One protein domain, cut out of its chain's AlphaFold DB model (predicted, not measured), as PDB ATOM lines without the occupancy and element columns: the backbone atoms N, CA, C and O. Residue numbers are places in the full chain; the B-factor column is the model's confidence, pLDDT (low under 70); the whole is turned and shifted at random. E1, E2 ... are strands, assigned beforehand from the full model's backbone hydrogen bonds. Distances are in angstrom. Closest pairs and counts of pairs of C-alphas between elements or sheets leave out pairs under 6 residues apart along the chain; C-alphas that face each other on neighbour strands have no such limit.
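AT A GLANCE: This is residues 685 to 812 of the 1147 residues of the protein "| / ATPase involved in DNA repair / 269867:273538 Forward" of Candidatus Hepatoplasma crinochetorum (UniProt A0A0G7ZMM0). Look first for one six-stranded antiparallel sheet curled into a partly open barrel, with a gap between its edge strands E1 and E6, which come near each other only at Ser 701 and Ile 811. Residues 690 to 693 of the opening stretch lie along that gap, and the long loops of residues 712 to 728 and 781 to 800 lie outside the curl. The printed part has 128 residues with no named helix and six named strands, E1 to E6 along the chain; the sheet's order is E1, E4, E3, E2, E5, E6. Of the class all strand, it has under half of its residues, 60, in named elements. It is compact, with a radius of gyration of the C-alphas of 14.7 A and spans of 42 by 34 by 24 A.

HOW THE PARTS SIT: Begin at E3, residues 738 to 751, the hinge of a folded sheet, one sheet bent back on itself: E1, residues 701 to 711, and E4, residues 758 to 767, face E2, residues 729 to 733, E5, residues 772 to 780, and E6, residues 801 to 811. The pairing of E3 is staggered: residues 738 to 741 pair with E2, where N 739 and O 731 are 2.9 A apart, and residues 741 to 751 with E4, where N 747 and O 761 are 2.8 A apart. E2, E3 and E4 form a meander, each strand the antiparallel neighbour of the one before, with hairpins E2-E3 and E3-E4. E1 to E4 and E2 to E5 are Greek keys, a meander of three strands with the first of the four beside the fourth. Between E1 and E4, N 706 and O 762 are 2.9 A apart; between E2 and E5, N 732 and O 778 are 2.9 A apart; in the hairpin of E5 and E6, N 774 and O 809 are 2.8 A apart. The closest C-alphas of E1 and E6, Ser 701 and Ile 811, are 7.7 A apart, while E3 and E6 are apart.

IN THESE COORDINATES: Find C-alpha 701 at (-40.082, -13.073, -15.262), where E1 begins; it runs 27.1 A and bends by 52 degrees at residue 707. E2 is 13.3 A long. E3 covers 30.9 A and bends by 78 degrees at residue 744. E4 covers 28.2 A. E5 covers 23.2 A and bends by 64 degrees at residue 777. E6 covers 24.3 A, bends by 83 degrees at residue 804 and ends at C-alpha 811, (-35.142, -7.143, -14.637).

THE WHOLE: The two C-alphas farthest apart, those of Ser 755 and Pro 812, are 45.4 A apart. The printed part has no cut; the links E1 to E2 and E5 to E6 are long. In the B-factor column, the model's pLDDT is under 70 at residues 687 to 699, 771, 784 to 799 and 812.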
ATOM      1  N   ILE A 685     -34.891 -25.739 -34.016       84.81
ATOM      2  CA  ILE A 685     -34.859 -24.335 -33.584       84.81
ATOM      3  C   ILE A 685     -34.097 -23.517 -34.633       84.81
ATOM      4  O   ILE A 685     -32.957 -23.855 -34.958       84.81
ATOM      5  N   GLN A 686     -34.683 -22.429 -35.137       82.62
ATOM      6  CA  GLN A 686     -33.992 -21.546 -36.079       82.62
ATOM      7  C   GLN A 686     -33.129 -20.500 -35.353       82.62
ATOM      8  O   GLN A 686     -33.618 -19.695 -34.557       82.62
ATOM      9  N   SER A 687     -31.826 -20.488 -35.652       64.38
ATOM     10  CA  SER A 687     -30.831 -19.617 -35.000       64.38
ATOM     11  C   SER A 687     -30.956 -18.139 -35.372       64.38
ATOM     12  O   SER A 687     -30.692 -17.273 -34.541       64.38
ATOM     13  N   ALA A 688     -31.372 -17.851 -36.608       57.75
ATOM     14  CA  ALA A 688     -31.500 -16.502 -37.166       57.75
ATOM     15  C   ALA A 688     -32.897 -15.895 -36.934       57.75
ATOM     16  O   ALA A 688     -33.443 -15.194 -37.792       57.75
ATOM     17  N   THR A 689     -33.513 -16.226 -35.801       56.28
ATOM     18  CA  THR A 689     -34.875 -15.806 -35.478       56.28
ATOM     19  C   THR A 689     -34.924 -14.372 -34.983       56.28
ATOM     20  O   THR A 689     -34.074 -13.910 -34.225       56.28
ATOM     21  N   SER A 690     -35.970 -13.643 -35.370       53.50
ATOM     22  CA  SER A 690     -36.287 -12.375 -34.723       53.50
ATOM     23  C   SER A 690     -36.960 -12.667 -33.381       53.50
ATOM     24  O   SER A 690     -38.184 -12.570 -33.285       53.50
ATOM     25  N   LEU A 691     -36.167 -13.060 -32.376       57.91
ATOM     26  CA  LEU A 691     -36.637 -13.230 -31.001       57.91
ATOM     27  C   LEU A 691     -37.221 -11.903 -30.512       57.91
ATOM     28  O   LEU A 691     -36.503 -10.919 -30.321       57.91
ATOM     29  N   VAL A 692     -38.542 -11.865 -30.341       57.09
ATOM     30  CA  VAL A 692     -39.235 -10.699 -29.795       57.09
ATOM     31  C   VAL A 692     -39.411 -10.924 -28.301       57.09
ATOM     32  O   VAL A 692     -40.161 -11.805 -27.883       57.09
ATOM     33  N   LEU A 693     -38.731 -10.099 -27.507       58.91
ATOM     34  CA  LEU A 693     -39.148  -9.819 -26.138       58.91
ATOM     35  C   LEU A 693     -40.492  -9.092 -26.205       58.91
ATOM     36  O   LEU A 693     -40.575  -8.005 -26.784       58.91
ATOM     37  N   ASP A 694     -41.539  -9.700 -25.653       50.72
ATOM     38  CA  ASP A 694     -42.831  -9.025 -25.503       50.72
ATOM     39  C   ASP A 694     -42.743  -7.979 -24.370       50.72
ATOM     40  O   ASP A 694     -41.846  -8.024 -23.524       50.72
ATOM     41  N   GLU A 695     -43.678  -7.026 -24.312       51.19
ATOM     42  CA  GLU A 695     -43.697  -5.928 -23.324       51.19
ATOM     43  C   GLU A 695     -44.086  -6.403 -21.895       51.19
ATOM     44  O   GLU A 695     -44.667  -5.658 -21.103       51.19
ATOM     45  N   THR A 696     -43.786  -7.661 -21.558       55.94
ATOM     46  CA  THR A 696     -44.251  -8.407 -20.377       55.94
ATOM     47  C   THR A 696     -43.184  -8.610 -19.297       55.94
ATOM     48  O   THR A 696     -43.437  -9.333 -18.335       55.94
ATOM     49  N   ILE A 697     -42.018  -7.959 -19.404       61.09
ATOM     50  CA  ILE A 697     -40.961  -8.003 -18.378       61.09
ATOM     51  C   ILE A 697     -41.522  -7.554 -17.017       61.09
ATOM     52  O   ILE A 697     -42.014  -6.433 -16.859       61.09
ATOM     53  N   THR A 698     -41.425  -8.434 -16.021       63.28
ATOM     54  CA  THR A 698     -41.809  -8.180 -14.626       63.28
ATOM     55  C   THR A 698     -40.568  -8.048 -13.735       63.28
ATOM     56  O   THR A 698     -39.439  -8.093 -14.212       63.28
ATOM     57  N   SER A 699     -40.751  -7.911 -12.419       60.41
ATOM     58  CA  SER A 699     -39.651  -7.936 -11.442       60.41
ATOM     59  C   SER A 699     -39.010  -9.322 -11.244       60.41
ATOM     60  O   SER A 699     -38.100  -9.440 -10.430       60.41
ATOM     61  N   ASN A 700     -39.506 -10.386 -11.901       75.56
ATOM     62  CA  ASN A 700     -38.960 -11.747 -11.763       75.56
ATOM     63  C   ASN A 700     -39.270 -12.725 -12.929       75.56
ATOM     64  O   ASN A 700     -39.028 -13.927 -12.781       75.56
ATOM     65  N   SER A 701     -39.821 -12.262 -14.057       79.56
ATOM     66  CA  SER A 701     -40.082 -13.073 -15.262       79.56
ATOM     67  C   SER A 701     -40.058 -12.242 -16.551       79.56
ATOM     68  O   SER A 701     -40.237 -11.021 -16.513       79.56
ATOM     69  N   PHE A 702     -39.855 -12.904 -17.694       82.88
ATOM     70  CA  PHE A 702     -40.053 -12.335 -19.033       82.88
ATOM     71  C   PHE A 702     -40.545 -13.407 -20.017       82.88
ATOM     72  O   PHE A 702     -40.313 -14.600 -19.807       82.88
ATOM     73  N   GLN A 703     -41.188 -12.979 -21.108       84.38
ATOM     74  CA  GLN A 703     -41.581 -13.855 -22.216       84.38
ATOM     75  C   GLN A 703     -40.788 -13.549 -23.490       84.38
ATOM     76  O   GLN A 703     -40.487 -12.392 -23.786       84.38
ATOM     77  N   TYR A 704     -40.484 -14.596 -24.255       84.50
ATOM     78  CA  TYR A 704     -39.787 -14.512 -25.538       84.50
ATOM     79  C   TYR A 704     -40.456 -15.392 -26.593       84.50
ATOM     80  O   TYR A 704     -41.144 -16.363 -26.264       84.50
ATOM     81  N   THR A 705     -40.234 -15.065 -27.866       84.62
ATOM     82  CA  THR A 705     -40.682 -15.867 -29.011       84.62
ATOM     83  C   THR A 705     -39.519 -16.511 -29.761       84.62
ATOM     84  O   THR A 705     -38.429 -15.947 -29.826       84.62
ATOM     85  N   ILE A 706     -39.751 -17.693 -30.339       85.25
ATOM     86  CA  ILE A 706     -38.769 -18.422 -31.153       85.25
ATOM     87  C   ILE A 706     -39.468 -19.223 -32.266       85.25
ATOM     88  O   ILE A 706     -40.567 -19.738 -32.057       85.25
ATOM     89  N   GLU A 707     -38.865 -19.301 -33.454       88.25
ATOM     90  CA  GLU A 707     -39.355 -20.112 -34.585       88.25
ATOM     91  C   GLU A 707     -38.802 -21.536 -34.455       88.25
ATOM     92  O   GLU A 707     -37.589 -21.739 -34.311       88.25
ATOM     93  N   ILE A 708     -39.705 -22.513 -34.469       88.75
ATOM     94  CA  ILE A 708     -39.385 -23.937 -34.470       88.75
ATOM     95  C   ILE A 708     -40.018 -24.550 -35.714       88.75
ATOM     96  O   ILE A 708     -41.241 -24.519 -35.890       88.75
ATOM     97  N   ASP A 709     -39.163 -25.117 -36.554       89.31
ATOM     98  CA  ASP A 709     -39.534 -25.698 -37.834       89.31
ATOM     99  C   ASP A 709     -39.850 -27.195 -37.711       89.31
ATOM    100  O   ASP A 709     -39.449 -27.868 -36.755       89.31
ATOM    101  N   ASN A 710     -40.510 -27.723 -38.743       87.12
ATOM    102  CA  ASN A 710     -40.717 -29.150 -39.000       87.12
ATOM    103  C   ASN A 710     -41.662 -29.886 -38.028       87.12
ATOM    104  O   ASN A 710     -41.594 -31.108 -37.877       87.12
ATOM    105  N   LEU A 711     -42.598 -29.180 -37.393       88.31
ATOM    106  CA  LEU A 711     -43.495 -29.755 -36.386       88.31
ATOM    107  C   LEU A 711     -44.737 -30.415 -36.999       88.31
ATOM    108  O   LEU A 711     -45.388 -29.859 -37.886       88.31
ATOM    109  N   ILE A 712     -45.118 -31.583 -36.485       87.75
ATOM    110  CA  ILE A 712     -46.284 -32.351 -36.949       87.75
ATOM    111  C   ILE A 712     -47.398 -32.231 -35.905       87.75
ATOM    112  O   ILE A 712     -47.295 -32.784 -34.814       87.75
ATOM    113  N   SER A 713     -48.470 -31.488 -36.205       83.38
ATOM    114  CA  SER A 713     -49.575 -31.281 -35.247       83.38
ATOM    115  C   SER A 713     -50.261 -32.593 -34.863       83.38
ATOM    116  O   SER A 713     -50.642 -33.387 -35.724       83.38
ATOM    117  N   ASN A 714     -50.472 -32.797 -33.559       82.25
ATOM    118  CA  ASN A 714     -51.212 -33.950 -33.056       82.25
ATOM    119  C   ASN A 714     -52.721 -33.848 -33.389       82.25
ATOM    120  O   ASN A 714     -53.237 -32.799 -33.780       82.25
ATOM    121  N   SER A 715     -53.473 -34.939 -33.207       75.81
ATOM    122  CA  SER A 715     -54.866 -35.047 -33.680       75.81
ATOM    123  C   SER A 715     -55.887 -34.102 -33.020       75.81
ATOM    124  O   SER A 715     -57.012 -34.001 -33.508       75.81
ATOM    125  N   ASP A 716     -55.537 -33.428 -31.919       79.75
ATOM    126  CA  ASP A 716     -56.357 -32.385 -31.282       79.75
ATOM    127  C   ASP A 716     -55.754 -30.966 -31.394       79.75
ATOM    128  O   ASP A 716     -56.341 -30.004 -30.897       79.75
ATOM    129  N   ASN A 717     -54.631 -30.827 -32.111       77.12
ATOM    130  CA  ASN A 717     -53.794 -29.633 -32.276       77.12
ATOM    131  C   ASN A 717     -53.215 -29.030 -30.980       77.12
ATOM    132  O   ASN A 717     -52.559 -27.984 -31.043       77.12
ATOM    133  N   THR A 718     -53.409 -29.646 -29.807       78.81
ATOM    134  CA  THR A 718     -52.841 -29.119 -28.553       78.81
ATOM    135  C   THR A 718     -51.316 -29.209 -28.557       78.81
ATOM    136  O   THR A 718     -50.647 -28.258 -28.154       78.81
ATOM    137  N   ASN A 719     -50.763 -30.275 -29.134       84.88
ATOM    138  CA  ASN A 719     -49.342 -30.608 -29.095       84.88
ATOM    139  C   ASN A 719     -48.811 -31.015 -30.484       84.88
ATOM    140  O   ASN A 719     -49.494 -30.794 -31.489       84.88
ATOM    141  N   PHE A 720     -47.620 -31.608 -30.551       88.06
ATOM    142  CA  PHE A 720     -47.067 -32.204 -31.770       88.06
ATOM    143  C   PHE A 720     -46.765 -33.699 -31.561       88.06
ATOM    144  O   PHE A 720     -46.815 -34.188 -30.436       88.06
ATOM    145  N   THR A 721     -46.540 -34.464 -32.635       83.06
ATOM    146  CA  THR A 721     -46.157 -35.891 -32.534       83.06
ATOM    147  C   THR A 721     -44.653 -36.082 -32.373       83.06
ATOM    148  O   THR A 721     -44.234 -37.047 -31.740       83.06
ATOM    149  N   ASN A 722     -43.865 -35.135 -32.890       84.00
ATOM    150  CA  ASN A 722     -42.404 -35.111 -32.850       84.00
ATOM    151  C   ASN A 722     -41.813 -34.102 -31.839       84.00
ATOM    152  O   ASN A 722     -40.599 -33.929 -31.803       84.00
ATOM    153  N   TYR A 723     -42.645 -33.441 -31.024       86.25
ATOM    154  CA  TYR A 723     -42.226 -32.535 -29.945       86.25
ATOM    155  C   TYR A 723     -43.348 -32.365 -28.904       86.25
ATOM    156  O   TYR A 723     -44.503 -32.162 -29.288       86.25
ATOM    157  N   ASP A 724     -43.029 -32.413 -27.607       86.06
ATOM    158  CA  ASP A 724     -43.981 -32.087 -26.538       86.06
ATOM    159  C   ASP A 724     -43.716 -30.673 -25.996       86.06
ATOM    160  O   ASP A 724     -42.717 -30.421 -25.329       86.06
ATOM    161  N   VAL A 725     -44.642 -29.739 -26.236       83.44
ATOM    162  CA  VAL A 725     -44.513 -28.350 -25.751       83.44
ATOM    163  C   VAL A 725     -44.504 -28.231 -24.219       83.44
ATOM    164  O   VAL A 725     -44.148 -27.180 -23.693       83.44
ATOM    165  N   ASN A 726     -44.919 -29.273 -23.488       82.81
ATOM    166  CA  ASN A 726     -44.943 -29.278 -22.024       82.81
ATOM    167  C   ASN A 726     -43.580 -29.625 -21.404       82.81
ATOM    168  O   ASN A 726     -43.394 -29.333 -20.224       82.81
ATOM    169  N   ASP A 727     -42.642 -30.189 -22.176       81.69
ATOM    170  CA  ASP A 727     -41.257 -30.423 -21.731       81.69
ATOM    171  C   ASP A 727     -40.431 -29.114 -21.706       81.69
ATOM    172  O   ASP A 727     -39.361 -29.057 -21.100       81.69
ATOM    173  N   GLY A 728     -40.974 -28.034 -22.285       78.00
ATOM    174  CA  GLY A 728     -40.430 -26.678 -22.215       78.00
ATOM    175  C   GLY A 728     -39.277 -26.418 -23.185       78.00
ATOM    176  O   GLY A 728     -39.051 -27.161 -24.134       78.00
ATOM    177  N   LEU A 729     -38.554 -25.320 -22.958       87.00
ATOM    178  CA  LEU A 729     -37.326 -25.005 -23.689       87.00
ATOM    179  C   LEU A 729     -36.262 -24.467 -22.728       87.00
ATOM    180  O   LEU A 729     -36.569 -23.680 -21.829       87.00
ATOM    181  N   TRP A 730     -35.008 -24.860 -22.927       88.12
ATOM    182  CA  TRP A 730     -33.890 -24.437 -22.087       88.12
ATOM    183  C   TRP A 730     -33.143 -23.287 -22.760       88.12
ATOM    184  O   TRP A 730     -32.529 -23.493 -23.806       88.12
ATOM    185  N   LEU A 731     -33.179 -22.084 -22.174       86.81
ATOM    186  CA  LEU A 731     -32.292 -20.984 -22.577       86.81
ATOM    187  C   LEU A 731     -30.935 -21.108 -21.883       86.81
ATOM    188  O   LEU A 731     -30.863 -21.536 -20.731       86.81
ATOM    189  N   VAL A 732     -29.877 -20.679 -22.569       84.88
ATOM    190  CA  VAL A 732     -28.505 -20.602 -22.049       84.88
ATOM    191  C   VAL A 732     -28.007 -19.159 -22.140       84.88
ATOM    192  O   VAL A 732     -28.223 -18.493 -23.159       84.88
ATOM    193  N   ASP A 733     -27.368 -18.672 -21.075       84.69
ATOM    194  CA  ASP A 733     -26.739 -17.348 -21.040       84.69
ATOM    195  C   ASP A 733     -25.255 -17.353 -21.458       84.69
ATOM    196  O   ASP A 733     -24.597 -18.394 -21.567       84.69
ATOM    197  N   GLN A 734     -24.715 -16.154 -21.694       82.06
ATOM    198  CA  GLN A 734     -23.318 -15.934 -22.088       82.06
ATOM    199  C   GLN A 734     -22.293 -16.576 -21.130       82.06
ATOM    200  O   GLN A 734     -21.179 -16.892 -21.551       82.06
ATOM    201  N   ASP A 735     -22.665 -16.741 -19.857       79.12
ATOM    202  CA  ASP A 735     -21.838 -17.263 -18.771       79.12
ATOM    203  C   ASP A 735     -22.067 -18.776 -18.559       79.12
ATOM    204  O   ASP A 735     -21.392 -19.394 -17.737       79.12
ATOM    205  N   GLY A 736     -22.950 -19.391 -19.355       73.31
ATOM    206  CA  GLY A 736     -23.200 -20.828 -19.444       73.31
ATOM    207  C   GLY A 736     -24.244 -21.373 -18.466       73.31
ATOM    208  O   GLY A 736     -24.333 -22.597 -18.336       73.31
ATOM    209  N   TYR A 737     -25.010 -20.519 -17.782       81.25
ATOM    210  CA  TYR A 737     -26.130 -20.937 -16.933       81.25
ATOM    211  C   TYR A 737     -27.381 -21.227 -17.766       81.25
ATOM    212  O   TYR A 737     -27.550 -20.704 -18.868       81.25
ATOM    213  N   ILE A 738     -28.259 -22.082 -17.235       84.12
ATOM    214  CA  ILE A 738     -29.393 -22.659 -17.964       84.12
ATOM    215  C   ILE A 738     -30.706 -22.337 -17.251       84.12
ATOM    216  O   ILE A 738     -30.807 -22.481 -16.030       84.12
ATOM    217  N   TYR A 739     -31.715 -21.955 -18.028       86.19
ATOM    218  CA  TYR A 739     -32.993 -21.449 -17.547       86.19
ATOM    219  C   TYR A 739     -34.146 -22.227 -18.192       86.19
ATOM    220  O   TYR A 739     -34.277 -22.268 -19.416       86.19
ATOM    221  N   GLU A 740     -34.967 -22.861 -17.354       87.94
ATOM    222  CA  GLU A 740     -36.166 -23.603 -17.759       87.94
ATOM    223  C   GLU A 740     -37.274 -22.621 -18.175       87.94
ATOM    224  O   GLU A 740     -37.618 -21.708 -17.417       87.94
ATOM    225  N   SER A 741     -37.840 -22.808 -19.371       88.06
ATOM    226  CA  SER A 741     -38.867 -21.923 -19.935       88.06
ATOM    227  C   SER A 741     -40.171 -22.679 -20.165       88.06
ATOM    228  O   SER A 741     -40.216 -23.656 -20.914       88.06
ATOM    229  N   THR A 742     -41.264 -22.209 -19.561       88.56
ATOM    230  CA  THR A 742     -42.587 -22.838 -19.690       88.56
ATOM    231  C   THR A 742     -43.322 -22.336 -20.929       88.56
ATOM    232  O   THR A 742     -43.380 -21.127 -21.155       88.56
ATOM    233  N   PHE A 743     -43.920 -23.238 -21.711       89.25
ATOM    234  CA  PHE A 743     -44.696 -22.888 -22.908       89.25
ATOM    235  C   PHE A 743     -45.947 -22.052 -22.588       89.25
ATOM    236  O   PHE A 743     -46.707 -22.367 -21.671       89.25
ATOM    237  N   VAL A 744     -46.178 -21.004 -23.387       87.19
ATOM    238  CA  VAL A 744     -47.290 -20.051 -23.234       87.19
ATOM    239  C   VAL A 744     -48.284 -20.168 -24.395       87.19
ATOM    240  O   VAL A 744     -49.469 -20.427 -24.174       87.19
ATOM    241  N   THR A 745     -47.820 -19.984 -25.635       87.38
ATOM    242  CA  THR A 745     -48.655 -19.981 -26.854       87.38
ATOM    243  C   THR A 745     -47.874 -20.412 -28.094       87.38
ATOM    244  O   THR A 745     -46.656 -20.281 -28.141       87.38
ATOM    245  N   LYS A 746     -48.582 -20.871 -29.134       88.12
ATOM    246  CA  LYS A 746     -48.032 -21.111 -30.478       88.12
ATOM    247  C   LYS A 746     -48.861 -20.409 -31.553       88.12
ATOM    248  O   LYS A 746     -50.090 -20.486 -31.522       88.12
ATOM    249  N   GLU A 747     -48.194 -19.785 -32.515       86.31
ATOM    250  CA  GLU A 747     -48.777 -19.242 -33.744       86.31
ATOM    251  C   GLU A 747     -48.186 -19.980 -34.956       86.31
ATOM    252  O   GLU A 747     -46.983 -20.220 -35.031       86.31
ATOM    253  N   PHE A 748     -49.044 -20.384 -35.895       87.62
ATOM    254  CA  PHE A 748     -48.614 -21.005 -37.150       87.62
ATOM    255  C   PHE A 748     -47.930 -19.957 -38.031       87.62
ATOM    256  O   PHE A 748     -48.533 -18.924 -38.329       87.62
ATOM    257  N   TYR A 749     -46.708 -20.240 -38.481       84.81
ATOM    258  CA  TYR A 749     -45.934 -19.334 -39.325       84.81
ATOM    259  C   TYR A 749     -46.058 -19.693 -40.811       84.81
ATOM    260  O   TYR A 749     -46.500 -18.872 -41.622       84.81
ATOM    261  N   ARG A 750     -45.708 -20.934 -41.173       86.50
ATOM    262  CA  ARG A 750     -45.763 -21.454 -42.549       86.50
ATOM    263  C   ARG A 750     -45.878 -22.984 -42.562       86.50
ATOM    264  O   ARG A 750     -45.739 -23.638 -41.534       86.50
ATOM    265  N   ASN A 751     -46.121 -23.563 -43.737       83.50
ATOM    266  CA  ASN A 751     -45.882 -24.996 -43.941       83.50
ATOM    267  C   ASN A 751     -44.365 -25.242 -43.913       83.50
ATOM    268  O   ASN A 751     -43.642 -24.447 -44.516       83.50
ATOM    269  N   GLY A 752     -43.924 -26.326 -43.274       80.94
ATOM    270  CA  GLY A 752     -42.508 -26.684 -43.187       80.94
ATOM    271  C   GLY A 752     -41.963 -27.320 -44.461       80.94
ATOM    272  O   GLY A 752     -42.713 -27.612 -45.400       80.94
ATOM    273  N   ASP A 753     -40.653 -27.571 -44.480       80.06
ATOM    274  CA  ASP A 753     -39.938 -28.142 -45.634       80.06
ATOM    275  C   ASP A 753     -40.355 -29.595 -45.953       80.06
ATOM    276  O   ASP A 753     -40.084 -30.110 -47.045       80.06
ATOM    277  N   TYR A 754     -41.058 -30.260 -45.028       81.81
ATOM    278  CA  TYR A 754     -41.512 -31.640 -45.174       81.81
ATOM    279  C   TYR A 754     -43.033 -31.758 -45.266       81.81
ATOM    280  O   TYR A 754     -43.791 -31.146 -44.508       81.81
ATOM    281  N   SER A 755     -43.500 -32.622 -46.165       73.94
ATOM    282  CA  SER A 755     -44.920 -32.931 -46.330       73.94
ATOM    283  C   SER A 755     -45.564 -33.393 -45.010       73.94
ATOM    284  O   SER A 755     -45.135 -34.380 -44.413       73.94
ATOM    285  N   ASN A 756     -46.631 -32.695 -44.594       79.75
ATOM    286  CA  ASN A 756     -47.342 -32.826 -43.304       79.75
ATOM    287  C   ASN A 756     -46.655 -32.195 -42.066       79.75
ATOM    288  O   ASN A 756     -47.168 -32.347 -40.960       79.75
ATOM    289  N   THR A 757     -45.569 -31.434 -42.240       86.88
ATOM    290  CA  THR A 757     -45.004 -30.562 -41.188       86.88
ATOM    291  C   THR A 757     -45.480 -29.110 -41.313       86.88
ATOM    292  O   THR A 757     -46.036 -28.685 -42.332       86.88
ATOM    293  N   SER A 758     -45.299 -28.325 -40.257       88.19
ATOM    294  CA  SER A 758     -45.564 -26.889 -40.210       88.19
ATOM    295  C   SER A 758     -44.634 -26.213 -39.212       88.19
ATOM    296  O   SER A 758     -44.277 -26.801 -38.194       88.19
ATOM    297  N   ASP A 759     -44.277 -24.971 -39.502       89.25
ATOM    298  CA  ASP A 759     -43.334 -24.185 -38.716       89.25
ATOM    299  C   ASP A 759     -44.121 -23.211 -37.836       89.25
ATOM    300  O   ASP A 759     -45.110 -22.608 -38.279       89.25
ATOM    301  N   TYR A 760     -43.715 -23.074 -36.574       88.75
ATOM    302  CA  TYR A 760     -44.451 -22.313 -35.565       88.75
ATOM    303  C   TYR A 760     -43.554 -21.307 -34.859       88.75
ATOM    304  O   TYR A 760     -42.463 -21.639 -34.403       88.75
ATOM    305  N   ILE A 761     -44.080 -20.100 -34.665       87.56
ATOM    306  CA  ILE A 761     -43.551 -19.170 -33.671       87.56
ATOM    307  C   ILE A 761     -44.163 -19.576 -32.329       87.56
ATOM    308  O   ILE A 761     -45.387 -19.585 -32.172       87.56
ATOM    309  N   MET A 762     -43.326 -19.938 -31.361       87.19
ATOM    310  CA  MET A 762     -43.751 -20.302 -30.010       87.19
ATOM    311  C   MET A 762     -43.298 -19.265 -28.993       87.19
ATOM    312  O   MET A 762     -42.170 -18.781 -29.054       87.19
ATOM    313  N   THR A 763     -44.179 -18.957 -28.044       86.69
ATOM    314  CA  THR A 763     -43.918 -18.094 -26.891       86.69
ATOM    315  C   THR A 763     -43.638 -18.954 -25.663       86.69
ATOM    316  O   THR A 763     -44.440 -19.836 -25.339       86.69
ATOM    317  N   TYR A 764     -42.556 -18.654 -24.948       87.75
ATOM    318  CA  TYR A 764     -42.202 -19.265 -23.664       87.75
ATOM    319  C   TYR A 764     -41.980 -18.180 -22.597       87.75
ATOM    320  O   TYR A 764     -41.668 -17.036 -22.930       87.75
ATOM    321  N   GLU A 765     -42.133 -18.532 -21.317       86.38
ATOM    322  CA  GLU A 765     -41.861 -17.656 -20.167       86.38
ATOM    323  C   GLU A 765     -40.752 -18.228 -19.278       86.38
ATOM    324  O   GLU A 765     -40.855 -19.369 -18.823       86.38
ATOM    325  N   VAL A 766     -39.736 -17.414 -18.977       86.50
ATOM    326  CA  VAL A 766     -38.716 -17.714 -17.958       86.50
ATOM    327  C   VAL A 766     -39.150 -17.094 -16.636       86.50
ATOM    328  O   VAL A 766     -39.458 -15.904 -16.575       86.50
ATOM    329  N   ASN A 767     -39.166 -17.889 -15.565       81.94
ATOM    330  CA  ASN A 767     -39.701 -17.504 -14.258       81.94
ATOM    331  C   ASN A 767     -38.662 -17.621 -13.133       81.94
ATOM    332  O   ASN A 767     -37.859 -18.548 -13.107       81.94
ATOM    333  N   GLY A 768     -38.744 -16.729 -12.140       78.00
ATOM    334  CA  GLY A 768     -37.933 -16.801 -10.914       78.00
ATOM    335  C   GLY A 768     -36.580 -16.089 -10.989       78.00
ATOM    336  O   GLY A 768     -35.698 -16.376 -10.183       78.00
ATOM    337  N   LEU A 769     -36.425 -15.166 -11.939       77.12
ATOM    338  CA  LEU A 769     -35.221 -14.355 -12.121       77.12
ATOM    339  C   LEU A 769     -35.052 -13.324 -10.992       77.12
ATOM    340  O   LEU A 769     -36.011 -12.970 -10.302       77.12
ATOM    341  N   LEU A 770     -33.822 -12.841 -10.820       76.12
ATOM    342  CA  LEU A 770     -33.476 -11.754  -9.903       76.12
ATOM    343  C   LEU A 770     -33.368 -10.434 -10.679       76.12
ATOM    344  O   LEU A 770     -33.246 -10.443 -11.902       76.12
ATOM    345  N   ALA A 771     -33.381  -9.298  -9.978       67.81
ATOM    346  CA  ALA A 771     -33.078  -8.008 -10.596       67.81
ATOM    347  C   ALA A 771     -31.622  -7.984 -11.107       67.81
ATOM    348  O   ALA A 771     -30.701  -8.338 -10.367       67.81
ATOM    349  N   GLY A 772     -31.422  -7.588 -12.366       73.06
ATOM    350  CA  GLY A 772     -30.136  -7.697 -13.062       73.06
ATOM    351  C   GLY A 772     -30.263  -7.662 -14.588       73.06
ATOM    352  O   GLY A 772     -31.368  -7.559 -15.121       73.06
ATOM    353  N   GLU A 773     -29.122  -7.741 -15.274       80.19
ATOM    354  CA  GLU A 773     -29.003  -7.818 -16.738       80.19
ATOM    355  C   GLU A 773     -28.611  -9.255 -17.138       80.19
ATOM    356  O   GLU A 773     -27.726  -9.844 -16.516       80.19
ATOM    357  N   TYR A 774     -29.264  -9.821 -18.158       83.62
ATOM    358  CA  TYR A 774     -29.062 -11.190 -18.648       83.62
ATOM    359  C   TYR A 774     -28.889 -11.189 -20.174       83.62
ATOM    360  O   TYR A 774     -29.710 -10.603 -20.880       83.62
ATOM    361  N   LEU A 775     -27.867 -11.886 -20.689       85.75
ATOM    362  CA  LEU A 775     -27.624 -12.036 -22.129       85.75
ATOM    363  C   LEU A 775     -27.743 -13.508 -22.551       85.75
ATOM    364  O   LEU A 775     -26.810 -14.286 -22.355       85.75
ATOM    365  N   PHE A 776     -28.873 -13.881 -23.154       86.50
ATOM    366  CA  PHE A 776     -29.136 -15.237 -23.646       86.50
ATOM    367  C   PHE A 776     -28.646 -15.410 -25.084       86.50
ATOM    368  O   PHE A 776     -29.004 -14.645 -25.978       86.50
ATOM    369  N   ASN A 777     -27.830 -16.431 -25.321       84.88
ATOM    370  CA  ASN A 777     -27.155 -16.683 -26.598       84.88
ATOM    371  C   ASN A 777     -27.295 -18.137 -27.084       84.88
ATOM    372  O   ASN A 777     -26.773 -18.458 -28.152       84.88
ATOM    373  N   GLY A 778     -27.997 -19.004 -26.348       83.44
ATOM    374  CA  GLY A 778     -28.279 -20.380 -26.753       83.44
ATOM    375  C   GLY A 778     -29.677 -20.860 -26.351       83.44
ATOM    376  O   GLY A 778     -30.254 -20.363 -25.385       83.44
ATOM    377  N   ALA A 779     -30.207 -21.845 -27.079       86.38
ATOM    378  CA  ALA A 779     -31.440 -22.561 -26.743       86.38
ATOM    379  C   ALA A 779     -31.333 -24.069 -27.056       86.38
ATOM    380  O   ALA A 779     -30.645 -24.451 -28.002       86.38
ATOM    381  N   SER A 780     -32.025 -24.931 -26.302       84.94
ATOM    382  CA  SER A 780     -32.128 -26.374 -26.595       84.94
ATOM    383  C   SER A 780     -33.471 -26.987 -26.173       84.94
ATOM    384  O   SER A 780     -34.146 -26.471 -25.278       84.94
ATOM    385  N   PHE A 781     -33.840 -28.095 -26.825       82.69
ATOM    386  CA  PHE A 781     -35.015 -28.913 -26.500       82.69
ATOM    387  C   PHE A 781     -34.787 -29.829 -25.290       82.69
ATOM    388  O   PHE A 781     -35.693 -30.011 -24.484       82.69
ATOM    389  N   GLU A 782     -33.591 -30.406 -25.149       77.44
ATOM    390  CA  GLU A 782     -33.251 -31.282 -24.023       77.44
ATOM    391  C   GLU A 782     -32.438 -30.527 -22.966       77.44
ATOM    392  O   GLU A 782     -31.730 -29.568 -23.276       77.44
ATOM    393  N   GLN A 783     -32.498 -30.977 -21.708       74.25
ATOM    394  CA  GLN A 783     -31.616 -30.461 -20.660       74.25
ATOM    395  C   GLN A 783     -30.168 -30.919 -20.951       74.25
ATOM    396  O   GLN A 783     -29.908 -32.125 -20.911       74.25
ATOM    397  N   PRO A 784     -29.201 -30.012 -21.203       66.38
ATOM    398  CA  PRO A 784     -27.850 -30.407 -21.606       66.38
ATOM    399  C   PRO A 784     -27.149 -31.284 -20.557       66.38
ATOM    400  O   PRO A 784     -27.096 -30.948 -19.377       66.38
ATOM    401  N   SER A 785     -26.597 -32.423 -20.985       56.72
ATOM    402  CA  SER A 785     -26.312 -33.557 -20.083       56.72
ATOM    403  C   SER A 785     -25.224 -33.354 -19.007       56.72
ATOM    404  O   SER A 785     -25.160 -34.142 -18.062       56.72
ATOM    405  N   GLU A 786     -24.404 -32.299 -19.092       55.72
ATOM    406  CA  GLU A 786     -23.420 -31.936 -18.052       55.72
ATOM    407  C   GLU A 786     -23.967 -30.955 -16.988       55.72
ATOM    408  O   GLU A 786     -23.270 -30.618 -16.026       55.72
ATOM    409  N   ALA A 787     -25.228 -30.520 -17.117       53.69
ATOM    410  CA  ALA A 787     -25.857 -29.491 -16.291       53.69
ATOM    411  C   ALA A 787     -25.979 -29.850 -14.796       53.69
ATOM    412  O   ALA A 787     -26.949 -30.463 -14.346       53.69
ATOM    413  N   ASN A 788     -25.048 -29.344 -13.986       53.50
ATOM    414  CA  ASN A 788     -25.319 -29.047 -12.580       53.50
ATOM    415  C   ASN A 788     -25.627 -27.551 -12.462       53.50
ATOM    416  O   ASN A 788     -24.843 -26.741 -12.944       53.50
ATOM    417  N   PHE A 789     -26.689 -27.177 -11.740       53.69
ATOM    418  CA  PHE A 789     -27.125 -25.783 -11.505       53.69
ATOM    419  C   PHE A 789     -26.102 -24.870 -10.774       53.69
ATOM    420  O   PHE A 789     -26.439 -23.765 -10.363       53.69
ATOM    421  N   GLU A 790     -24.860 -25.324 -10.588       55.66
ATOM    422  CA  GLU A 790     -23.757 -24.600  -9.943       55.66
ATOM    423  C   GLU A 790     -22.519 -24.440 -10.862       55.66
ATOM    424  O   GLU A 790     -21.498 -23.934 -10.395       55.66
ATOM    425  N   GLN A 791     -22.555 -24.876 -12.137       59.31
ATOM    426  CA  GLN A 791     -21.431 -24.727 -13.086       59.31
ATOM    427  C   GLN A 791     -21.872 -24.405 -14.533       59.31
ATOM    428  O   GLN A 791     -22.854 -24.981 -14.997       59.31
ATOM    429  N   PRO A 792     -21.121 -23.547 -15.260       61.75
ATOM    430  CA  PRO A 792     -21.318 -23.269 -16.688       61.75
ATOM    431  C   PRO A 792     -21.233 -24.487 -17.616       61.75
ATOM    432  O   PRO A 792     -20.384 -25.360 -17.426       61.75
ATOM    433  N   LEU A 793     -22.027 -24.477 -18.691       64.06
ATOM    434  CA  LEU A 793     -21.888 -25.406 -19.817       64.06
ATOM    435  C   LEU A 793     -20.663 -25.127 -20.704       64.06
ATOM    436  O   LEU A 793     -20.250 -23.986 -20.916       64.06
ATOM    437  N   ASN A 794     -20.147 -26.193 -21.320       62.34
ATOM    438  CA  ASN A 794     -19.181 -26.137 -22.414       62.34
ATOM    439  C   ASN A 794     -19.892 -26.347 -23.766       62.34
ATOM    440  O   ASN A 794     -20.196 -27.476 -24.139       62.34
ATOM    441  N   TYR A 795     -20.086 -25.265 -24.526       59.91
ATOM    442  CA  TYR A 795     -20.782 -25.229 -25.829       59.91
ATOM    443  C   TYR A 795     -20.270 -26.208 -26.910       59.91
ATOM    444  O   TYR A 795     -20.898 -26.334 -27.958       59.91
ATOM    445  N   ALA A 796     -19.121 -26.861 -26.715       57.06
ATOM    446  CA  ALA A 796     -18.545 -27.791 -27.688       57.06
ATOM    447  C   ALA A 796     -19.158 -29.207 -27.658       57.06
ATOM    448  O   ALA A 796     -19.004 -29.936 -28.637       57.06
ATOM    449  N   ASP A 797     -19.830 -29.589 -26.566       52.62
ATOM    450  CA  ASP A 797     -20.300 -30.961 -26.300       52.62
ATOM    451  C   ASP A 797     -21.816 -31.013 -25.972       52.62
ATOM    452  O   ASP A 797     -22.284 -31.896 -25.254       52.62
ATOM    453  N   SER A 798     -22.597 -30.047 -26.475       60.75
ATOM    454  CA  SER A 798     -24.026 -29.872 -26.157       60.75
ATOM    455  C   SER A 798     -24.876 -29.505 -27.378       60.75
ATOM    456  O   SER A 798     -24.482 -28.616 -28.135       60.75
ATOM    457  N   ASP A 799     -26.078 -30.077 -27.501       69.44
ATOM    458  CA  ASP A 799     -27.071 -29.791 -28.556       69.44
ATOM    459  C   ASP A 799     -27.784 -28.429 -28.375       69.44
ATOM    460  O   ASP A 799     -29.011 -28.323 -28.364       69.44
ATOM    461  N   VAL A 800     -27.002 -27.364 -28.187       78.75
ATOM    462  CA  VAL A 800     -27.465 -25.985 -27.986       78.75
ATOM    463  C   VAL A 800     -27.357 -25.216 -29.301       78.75
ATOM    464  O   VAL A 800     -26.268 -25.020 -29.843       78.75
ATOM    465  N   VAL A 801     -28.492 -24.729 -29.802       83.25
ATOM    466  CA  VAL A 801     -28.552 -23.839 -30.964       83.25
ATOM    467  C   VAL A 801     -28.177 -22.428 -30.519       83.25
ATOM    468  O   VAL A 801     -28.856 -21.836 -29.681       83.25
ATOM    469  N   ILE A 802     -27.091 -21.892 -31.078       82.88
ATOM    470  CA  ILE A 802     -26.639 -20.516 -30.826       82.88
ATOM    471  C   ILE A 802     -27.610 -19.532 -31.492       82.88
ATOM    472  O   ILE A 802     -27.951 -19.700 -32.663       82.88
ATOM    473  N   LEU A 803     -28.026 -18.504 -30.753       80.00
ATOM    474  CA  LEU A 803     -28.945 -17.456 -31.207       80.00
ATOM    475  C   LEU A 803     -28.164 -16.291 -31.845       80.00
ATOM    476  O   LEU A 803     -27.208 -15.788 -31.249       80.00
ATOM    477  N   ASP A 804     -28.572 -15.845 -33.036       76.94
ATOM    478  CA  ASP A 804     -27.996 -14.682 -33.730       76.94
ATOM    479  C   ASP A 804     -29.114 -13.743 -34.238       76.94
ATOM    480  O   ASP A 804     -29.764 -14.052 -35.243       76.94
ATOM    481  N   PRO A 805     -29.364 -12.591 -33.581       76.69
ATOM    482  CA  PRO A 805     -28.613 -12.024 -32.456       76.69
ATOM    483  C   PRO A 805     -28.950 -12.668 -31.092       76.69
ATOM    484  O   PRO A 805     -30.042 -13.211 -30.920       76.69
ATOM    485  N   PRO A 806     -28.063 -12.541 -30.083       76.69
ATOM    486  CA  PRO A 806     -28.393 -12.861 -28.695       76.69
ATOM    487  C   PRO A 806     -29.428 -11.882 -28.110       76.69
ATOM    488  O   PRO A 806     -29.545 -10.733 -28.547       76.69
ATOM    489  N   MET A 807     -30.161 -12.339 -27.096       81.06
ATOM    490  CA  MET A 807     -31.244 -11.627 -26.416       81.06
ATOM    491  C   MET A 807     -30.746 -10.969 -25.121       81.06
ATOM    492  O   MET A 807     -30.232 -11.653 -24.242       81.06
ATOM    493  N   ASP A 808     -30.940  -9.658 -24.995       81.44
ATOM    494  CA  ASP A 808     -30.520  -8.817 -23.863       81.44
ATOM    495  C   ASP A 808     -31.749  -8.413 -23.020       81.44
ATOM    496  O   ASP A 808     -32.717  -7.872 -23.565       81.44
ATOM    497  N   VAL A 809     -31.753  -8.728 -21.717       76.25
ATOM    498  CA  VAL A 809     -32.924  -8.613 -20.824       76.25
ATOM    499  C   VAL A 809     -32.553  -7.970 -19.488       76.25
ATOM    500  O   VAL A 809     -31.631  -8.421 -18.816       76.25
ATOM    501  N   ILE A 810     -33.322  -6.965 -19.049       73.44
ATOM    502  CA  ILE A 810     -33.091  -6.243 -17.785       73.44
ATOM    503  C   ILE A 810     -34.308  -6.371 -16.859       73.44
ATOM    504  O   ILE A 810     -35.399  -5.909 -17.196       73.44
ATOM    505  N   ILE A 811     -34.113  -6.950 -15.671       73.38
ATOM    506  CA  ILE A 811     -35.142  -7.143 -14.637       73.38
ATOM    507  C   ILE A 811     -35.043  -6.018 -13.575       73.38
ATOM    508  O   ILE A 811     -33.980  -5.866 -12.967       73.38
ATOM    509  N   PRO A 812     -36.102  -5.212 -13.331       54.19
ATOM    510  CA  PRO A 812     -36.042  -4.013 -12.482       54.19
ATOM    511  C   PRO A 812     -36.297  -4.249 -10.974       54.19
ATOM    512  O   PRO A 812     -37.087  -5.110 -10.592       54.19
TER     513      PRO A 812